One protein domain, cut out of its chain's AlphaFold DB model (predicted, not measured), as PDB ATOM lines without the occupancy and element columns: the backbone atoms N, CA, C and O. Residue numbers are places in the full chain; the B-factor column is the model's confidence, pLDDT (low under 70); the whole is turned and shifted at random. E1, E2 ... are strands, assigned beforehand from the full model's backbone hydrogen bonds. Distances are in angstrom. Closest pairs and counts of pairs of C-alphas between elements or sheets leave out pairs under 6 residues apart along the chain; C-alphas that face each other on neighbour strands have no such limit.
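AT A GLANCE: This is residues 2 to 55 of the 110 residues of the protein "D5_N domain-containing protein" of Corynebacterium kefirresidentii (UniProt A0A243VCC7). Little regular structure is present: a small two-stranded hairpin, E1 then E2, sits within a body made mostly of loops, and residues 2 to 10 stick out from that body as a free tail that makes much of the length. Residues 37 to 38 add a short antiparallel pairing beside residues 29 to 30 of E2. The printed part has 54 residues, 8 of them in the two named strands, with no named helix; the class is all strand. It is loose, with a radius of gyration of the C-alphas of 13.9 A, and spans 48 by 18 by 16 A.

IN THESE COORDINATES: E1 is residues 22 to 25, 9.8 A long, from C-alpha 22 at (-30.458, -41.257, 1.149). E2 is residues 28 to 31, 10.0 A long, ending at C-alpha 31 at (-32.984, -37.274, 0.229).

HOW THE PARTS SIT: E1 and E2 form a hairpin with a tight link, antiparallel at 150 degrees. C-alphas 24 and 29 face each other at 4.2 A. N 23 and O 30, at 2.9 A, are within hydrogen-bond range.

THE WHOLE: The C-alphas farthest apart, those of Leu 2 and Thr 55, are 47.7 A apart. The printed part has no cut. Residues 2 to 9 have pLDDT under 70.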
ATOM      1  N   LEU A   2     -27.177 -62.272  32.382       55.88
ATOM      2  CA  LEU A   2     -27.578 -62.478  30.967       55.88
ATOM      3  C   LEU A   2     -27.980 -61.190  30.218       55.88
ATOM      4  O   LEU A   2     -27.664 -61.046  29.047       55.88
ATOM      5  N   LYS A   3     -28.583 -60.223  30.917       54.66
ATOM      6  CA  LYS A   3     -28.986 -58.914  30.366       54.66
ATOM      7  C   LYS A   3     -27.814 -57.988  29.998       54.66
ATOM      8  O   LYS A   3     -28.002 -57.032  29.265       54.66
ATOM      9  N   GLU A   4     -26.623 -58.256  30.534       60.53
ATOM     10  CA  GLU A   4     -25.391 -57.514  30.206       60.53
ATOM     11  C   GLU A   4     -24.610 -58.174  29.059       60.53
ATOM     12  O   GLU A   4     -23.730 -57.547  28.478       60.53
ATOM     13  N   CYS A   5     -24.958 -59.421  28.710       57.53
ATOM     14  CA  CYS A   5     -24.453 -60.135  27.536       57.53
ATOM     15  C   CYS A   5     -25.368 -59.983  26.308       57.53
ATOM     16  O   CYS A   5     -25.008 -60.434  25.222       57.53
ATOM     17  N   GLU A   6     -26.548 -59.370  26.454       55.06
ATOM     18  CA  GLU A   6     -27.327 -58.909  25.308       55.06
ATOM     19  C   GLU A   6     -26.591 -57.713  24.697       55.06
ATOM     20  O   GLU A   6     -26.536 -56.633  25.286       55.06
ATOM     21  N   HIS A   7     -26.016 -57.889  23.505       58.56
ATOM     22  CA  HIS A   7     -25.672 -56.744  22.669       58.56
ATOM     23  C   HIS A   7     -26.940 -55.893  22.533       58.56
ATOM     24  O   HIS A   7     -27.925 -56.352  21.962       58.56
ATOM     25  N   LEU A   8     -26.928 -54.684  23.106       59.91
ATOM     26  CA  LEU A   8     -28.131 -53.880  23.360       59.91
ATOM     27  C   LEU A   8     -28.943 -53.516  22.103       59.91
ATOM     28  O   LEU A   8     -30.063 -53.040  22.247       59.91
ATOM     29  N   LEU A   9     -28.424 -53.776  20.898       60.91
ATOM     30  CA  LEU A   9     -29.156 -53.777  19.630       60.91
ATOM     31  C   LEU A   9     -28.483 -54.770  18.659       60.91
ATOM     32  O   LEU A   9     -27.447 -54.428  18.084       60.91
ATOM     33  N   PRO A  10     -29.017 -55.987  18.448       76.12
ATOM     34  CA  PRO A  10     -28.581 -56.814  17.331       76.12
ATOM     35  C   PRO A  10     -29.014 -56.125  16.030       76.12
ATOM     36  O   PRO A  10     -30.196 -56.102  15.698       76.12
ATOM     37  N   VAL A  11     -28.063 -55.528  15.312       82.38
ATOM     38  CA  VAL A  11     -28.282 -55.005  13.956       82.38
ATOM     39  C   VAL A  11     -27.735 -56.003  12.947       82.38
ATOM     40  O   VAL A  11     -26.651 -56.558  13.136       82.38
ATOM     41  N   THR A  12     -28.500 -56.271  11.892       89.12
ATOM     42  CA  THR A  12     -28.054 -57.131  10.792       89.12
ATOM     43  C   THR A  12     -27.304 -56.303   9.758       89.12
ATOM     44  O   THR A  12     -27.432 -55.078   9.714       89.12
ATOM     45  N   ASN A  13     -26.556 -56.961   8.873       88.31
ATOM     46  CA  ASN A  13     -25.914 -56.268   7.754       88.31
ATOM     47  C   ASN A  13     -26.933 -55.535   6.864       88.31
ATOM     48  O   ASN A  13     -26.608 -54.481   6.337       88.31
ATOM     49  N   GLU A  14     -28.172 -56.032   6.750       91.06
ATOM     50  CA  GLU A  14     -29.230 -55.368   5.966       91.06
ATOM     51  C   GLU A  14     -29.776 -54.097   6.635       91.06
ATOM     52  O   GLU A  14     -30.556 -53.365   6.034       91.06
ATOM     53  N   THR A  15     -29.408 -53.838   7.894       92.81
ATOM     54  CA  THR A  15     -29.820 -52.621   8.607       92.81
ATOM     55  C   THR A  15     -29.042 -51.400   8.116       92.81
ATOM     56  O   THR A  15     -29.580 -50.292   8.116       92.81
ATOM     57  N   PHE A  16     -27.793 -51.605   7.699       94.62
ATOM     58  CA  PHE A  16     -26.890 -50.557   7.239       94.62
ATOM     59  C   PHE A  16     -27.186 -50.148   5.798       94.62
ATOM     60  O   PHE A  16     -27.457 -51.004   4.960       94.62
ATOM     61  N   ASP A  17     -27.116 -48.842   5.518       94.88
ATOM     62  CA  ASP A  17     -27.296 -48.258   4.175       94.88
ATOM     63  C   ASP A  17     -28.560 -48.762   3.437       94.88
ATOM     64  O   ASP A  17     -28.589 -48.883   2.211       94.88
ATOM     65  N   LYS A  18     -29.620 -49.085   4.192       95.06
ATOM     66  CA  LYS A  18     -30.831 -49.749   3.677       95.06
ATOM     67  C   LYS A  18     -31.684 -48.874   2.755       95.06
ATOM     68  O   LYS A  18     -32.474 -49.399   1.975       95.06
ATOM     69  N   ASP A  19     -31.592 -47.553   2.905       96.19
ATOM     70  CA  ASP A  19     -32.372 -46.596   2.126       96.19
ATOM     71  C   ASP A  19     -31.513 -46.037   0.993       96.19
ATOM     72  O   ASP A  19     -30.623 -45.212   1.199       96.19
ATOM     73  N   PHE A  20     -31.787 -46.516  -0.218       96.38
ATOM     74  CA  PHE A  20     -31.011 -46.185  -1.412       96.38
ATOM     75  C   PHE A  20     -31.266 -44.769  -1.935       96.38
ATOM     76  O   PHE A  20     -30.529 -44.321  -2.816       96.38
ATOM     77  N   ASP A  21     -32.280 -44.072  -1.410       96.56
ATOM     78  CA  ASP A  21     -32.576 -42.683  -1.755       96.56
ATOM     79  C   ASP A  21     -31.865 -41.682  -0.830       96.56
ATOM     80  O   ASP A  21     -31.987 -40.476  -1.050       96.56
ATOM     81  N   LEU A  22     -31.150 -42.135   0.206       97.44
ATOM     82  CA  LEU A  22     -30.458 -41.257   1.149       97.44
ATOM     83  C   LEU A  22     -28.954 -41.207   0.875       97.44
ATOM     84  O   LEU A  22     -28.288 -42.232   0.763       97.44
ATOM     85  N   PHE A  23     -28.404 -39.995   0.834       97.50
ATOM     86  CA  PHE A  23     -26.983 -39.752   0.610       97.50
ATOM     87  C   PHE A  23     -26.381 -38.939   1.759       97.50
ATOM     88  O   PHE A  23     -26.765 -37.797   1.997       97.50
ATOM     89  N   ASN A  24     -25.433 -39.528   2.485       97.88
ATOM     90  CA  ASN A  24     -24.852 -38.930   3.686       97.88
ATOM     91  C   ASN A  24     -23.719 -37.938   3.340       97.88
ATOM     92  O   ASN A  24     -22.755 -38.304   2.661       97.88
ATOM     93  N   THR A  25     -23.806 -36.697   3.827       98.00
ATOM     94  CA  THR A  25     -22.885 -35.569   3.564       98.00
ATOM     95  C   THR A  25     -22.366 -34.964   4.871       98.00
ATOM     96  O   THR A  25     -22.816 -35.339   5.942       98.00
ATOM     97  N   GLN A  26     -21.409 -34.030   4.833       98.19
ATOM     98  CA  GLN A  26     -20.824 -33.459   6.067       98.19
ATOM     99  C   GLN A  26     -21.817 -32.662   6.933       98.19
ATOM    100  O   GLN A  26     -21.624 -32.535   8.138       98.19
ATOM    101  N   ASN A  27     -22.866 -32.114   6.322       98.00
ATOM    102  CA  ASN A  27     -23.852 -31.249   6.966       98.00
ATOM    103  C   ASN A  27     -25.230 -31.909   7.151       98.00
ATOM    104  O   ASN A  27     -26.205 -31.207   7.414       98.00
ATOM    105  N   GLY A  28     -25.329 -33.231   6.997       98.12
ATOM    106  CA  GLY A  28     -26.586 -33.963   7.120       98.12
ATOM    107  C   GLY A  28     -26.688 -35.147   6.167       98.12
ATOM    108  O   GLY A  28     -25.694 -35.633   5.639       98.12
ATOM    109  N   TYR A  29     -27.905 -35.623   5.930       98.06
ATOM    110  CA  TYR A  29     -28.177 -36.560   4.844       98.06
ATOM    111  C   TYR A  29     -29.224 -35.984   3.893       98.06
ATOM    112  O   TYR A  29     -30.224 -35.396   4.310       98.06
ATOM    113  N   LEU A  30     -28.960 -36.139   2.601       97.88
ATOM    114  CA  LEU A  30     -29.793 -35.660   1.512       97.88
ATOM    115  C   LEU A  30     -30.756 -36.758   1.075       97.88
ATOM    116  O   LEU A  30     -30.334 -37.879   0.797       97.88
ATOM    117  N   ASN A  31     -32.035 -36.427   0.937       97.31
ATOM    118  CA  ASN A  31     -32.984 -37.274   0.229       97.31
ATOM    119  C   ASN A  31     -32.920 -36.979  -1.281       97.31
ATOM    120  O   ASN A  31     -33.366 -35.928  -1.738       97.31
ATOM    121  N   LEU A  32     -32.400 -37.921  -2.068       96.38
ATOM    122  CA  LEU A  32     -32.143 -37.769  -3.505       96.38
ATOM    123  C   LEU A  32     -33.418 -37.589  -4.348       96.38
ATOM    124  O   LEU A  32     -33.348 -37.045  -5.447       96.38
ATOM    125  N   LYS A  33     -34.586 -38.020  -3.851       94.56
ATOM    126  CA  LYS A  33     -35.874 -37.849  -4.546       94.56
ATOM    127  C   LYS A  33     -36.459 -36.450  -4.384       94.56
ATOM    128  O   LYS A  33     -37.139 -35.967  -5.284       94.56
ATOM    129  N   THR A  34     -36.245 -35.833  -3.226       95.81
ATOM    130  CA  THR A  34     -36.896 -34.567  -2.847       95.81
ATOM    131  C   THR A  34     -35.942 -33.379  -2.824       95.81
ATOM    132  O   THR A  34     -36.400 -32.245  -2.919       95.81
ATOM    133  N   GLY A  35     -34.635 -33.618  -2.700       94.81
ATOM    134  CA  GLY A  35     -33.631 -32.580  -2.470       94.81
ATOM    135  C   GLY A  35     -33.580 -32.074  -1.023       94.81
ATOM    136  O   GLY A  35     -32.857 -31.127  -0.736       94.81
ATOM    137  N   GLU A  36     -34.339 -32.677  -0.101       97.19
ATOM    138  CA  GLU A  36     -34.379 -32.250   1.298       97.19
ATOM    139  C   GLU A  36     -33.119 -32.700   2.053       97.19
ATOM    140  O   GLU A  36     -32.799 -33.892   2.091       97.19
ATOM    141  N   LEU A  37     -32.434 -31.749   2.690       98.25
ATOM    142  CA  LEU A  37     -31.322 -32.008   3.601       98.25
ATOM    143  C   LEU A  37     -31.836 -32.098   5.043       98.25
ATOM    144  O   LEU A  37     -32.493 -31.175   5.525       98.25
ATOM    145  N   LYS A  38     -31.505 -33.187   5.738       98.19
ATOM    146  CA  LYS A  38     -31.881 -33.423   7.140       98.19
ATOM    147  C   LYS A  38     -30.656 -33.539   8.033       98.19
ATOM    148  O   LYS A  38     -29.612 -34.019   7.598       98.19
ATOM    149  N   GLU A  39     -30.803 -33.145   9.298       98.31
ATOM    150  CA  GLU A  39     -29.782 -33.385  10.322       98.31
ATOM    151  C   GLU A  39     -29.492 -34.881  10.468       98.31
ATOM    152  O   GLU A  39     -30.379 -35.713  10.285       98.31
ATOM    153  N   HIS A  40     -28.257 -35.232  10.829       98.06
ATOM    154  CA  HIS A  40     -27.862 -36.627  10.987       98.06
ATOM    155  C   HIS A  40     -28.735 -37.383  11.990       98.06
ATOM    156  O   HIS A  40     -28.910 -36.973  13.137       98.06
ATOM    157  N   ASP A  41     -29.181 -38.564  11.572       96.56
ATOM    158  CA  ASP A  41     -29.971 -39.469  12.391       96.56
ATOM    159  C   ASP A  41     -29.306 -40.848  12.440       96.56
ATOM    160  O   ASP A  41     -29.112 -41.520  11.426       96.56
ATOM    161  N   LYS A  42     -28.962 -41.287  13.656       93.19
ATOM    162  CA  LYS A  42     -28.321 -42.586  13.905       93.19
ATOM    163  C   LYS A  42     -29.209 -43.761  13.488       93.19
ATOM    164  O   LYS A  42     -28.679 -44.834  13.219       93.19
ATOM    165  N   GLN A  43     -30.529 -43.568  13.410       93.81
ATOM    166  CA  GLN A  43     -31.475 -44.596  12.969       93.81
ATOM    167  C   GLN A  43     -31.419 -44.866  11.458       93.81
ATOM    168  O   GLN A  43     -32.035 -45.829  10.999       93.81
ATOM    169  N   GLN A  44     -30.674 -44.062  10.689       95.75
ATOM    170  CA  GLN A  44     -30.433 -44.316   9.266       95.75
ATOM    171  C   GLN A  44     -29.275 -45.292   9.012       95.75
ATOM    172  O   GLN A  44     -29.171 -45.830   7.916       95.75
ATOM    173  N   TYR A  45     -28.433 -45.565  10.021       95.62
ATOM    174  CA  TYR A  45     -27.353 -46.561   9.950       95.62
ATOM    175  C   TYR A  45     -26.426 -46.413   8.724       95.62
ATOM    176  O   TYR A  45     -26.057 -47.402   8.091       95.62
ATOM    177  N   PHE A  46     -26.021 -45.183   8.392       96.69
ATOM    178  CA  PHE A  46     -25.032 -44.942   7.336       96.69
ATOM    179  C   PHE A  46     -23.659 -45.503   7.720       96.69
ATOM    180  O   PHE A  46     -23.160 -45.230   8.815       96.69
ATOM    181  N   THR A  47     -23.004 -46.227   6.809       95.69
ATOM    182  CA  THR A  47     -21.624 -46.713   7.032       95.69
ATOM    183  C   THR A  47     -20.560 -45.750   6.520       95.69
ATOM    184  O   THR A  47     -19.386 -45.868   6.879       95.69
ATOM    185  N   LYS A  48     -20.955 -44.794   5.674       95.25
ATOM    186  CA  LYS A  48     -20.064 -43.838   5.011       95.25
ATOM    187  C   LYS A  48     -20.647 -42.434   5.036       95.25
ATOM    188  O   LYS A  48     -21.853 -42.249   5.165       95.25
ATOM    189  N   ILE A  49     -19.770 -41.450   4.891       97.25
ATOM    190  CA  ILE A  49     -20.105 -40.035   4.757       97.25
ATOM    191  C   ILE A  49     -19.290 -39.459   3.601       97.25
ATOM    192  O   ILE A  49     -18.100 -39.750   3.468       97.25
ATOM    193  N   SER A  50     -19.933 -38.679   2.738       96.62
ATOM    194  CA  SER A  50     -19.238 -37.924   1.701       96.62
ATOM    195  C   SER A  50     -18.411 -36.803   2.336       96.62
ATOM    196  O   SER A  50     -18.832 -36.198   3.318       96.62
ATOM    197  N   ASN A  51     -17.247 -36.486   1.770       97.25
ATOM    198  CA  ASN A  51     -16.344 -35.448   2.293       97.25
ATOM    199  C   ASN A  51     -16.777 -34.013   1.940       97.25
ATOM    200  O   ASN A  51     -16.004 -33.078   2.138       97.25
ATOM    201  N   VAL A  52     -17.977 -33.832   1.388       94.75
ATOM    202  CA  VAL A  52     -18.511 -32.526   0.987       94.75
ATOM    203  C   VAL A  52     -19.806 -32.213   1.728       94.75
ATOM    204  O   VAL A  52     -20.532 -33.117   2.147       94.75
ATOM    205  N   GLU A  53     -20.092 -30.925   1.877       96.88
ATOM    206  CA  GLU A  53     -21.396 -30.418   2.305       96.88
ATOM    207  C   GLU A  53     -22.332 -30.293   1.099       96.88
ATOM    208  O   GLU A  53     -21.893 -30.001  -0.015       96.88
ATOM    209  N   TYR A  54     -23.628 -30.500   1.319       96.25
ATOM    210  CA  TYR A  54     -24.652 -30.262   0.307       96.25
ATOM    211  C   TYR A  54     -25.249 -28.857   0.433       96.25
ATOM    212  O   TYR A  54     -25.559 -28.400   1.534       96.25
ATOM    213  N   THR A  55     -25.468 -28.204  -0.706       94.50
ATOM    214  CA  THR A  55     -26.230 -26.959  -0.825       94.50
ATOM    215  C   THR A  55     -26.951 -26.933  -2.170       94.50
ATOM    216  O   THR A  55     -26.398 -27.339  -3.192       94.50
TER     217      THR A  55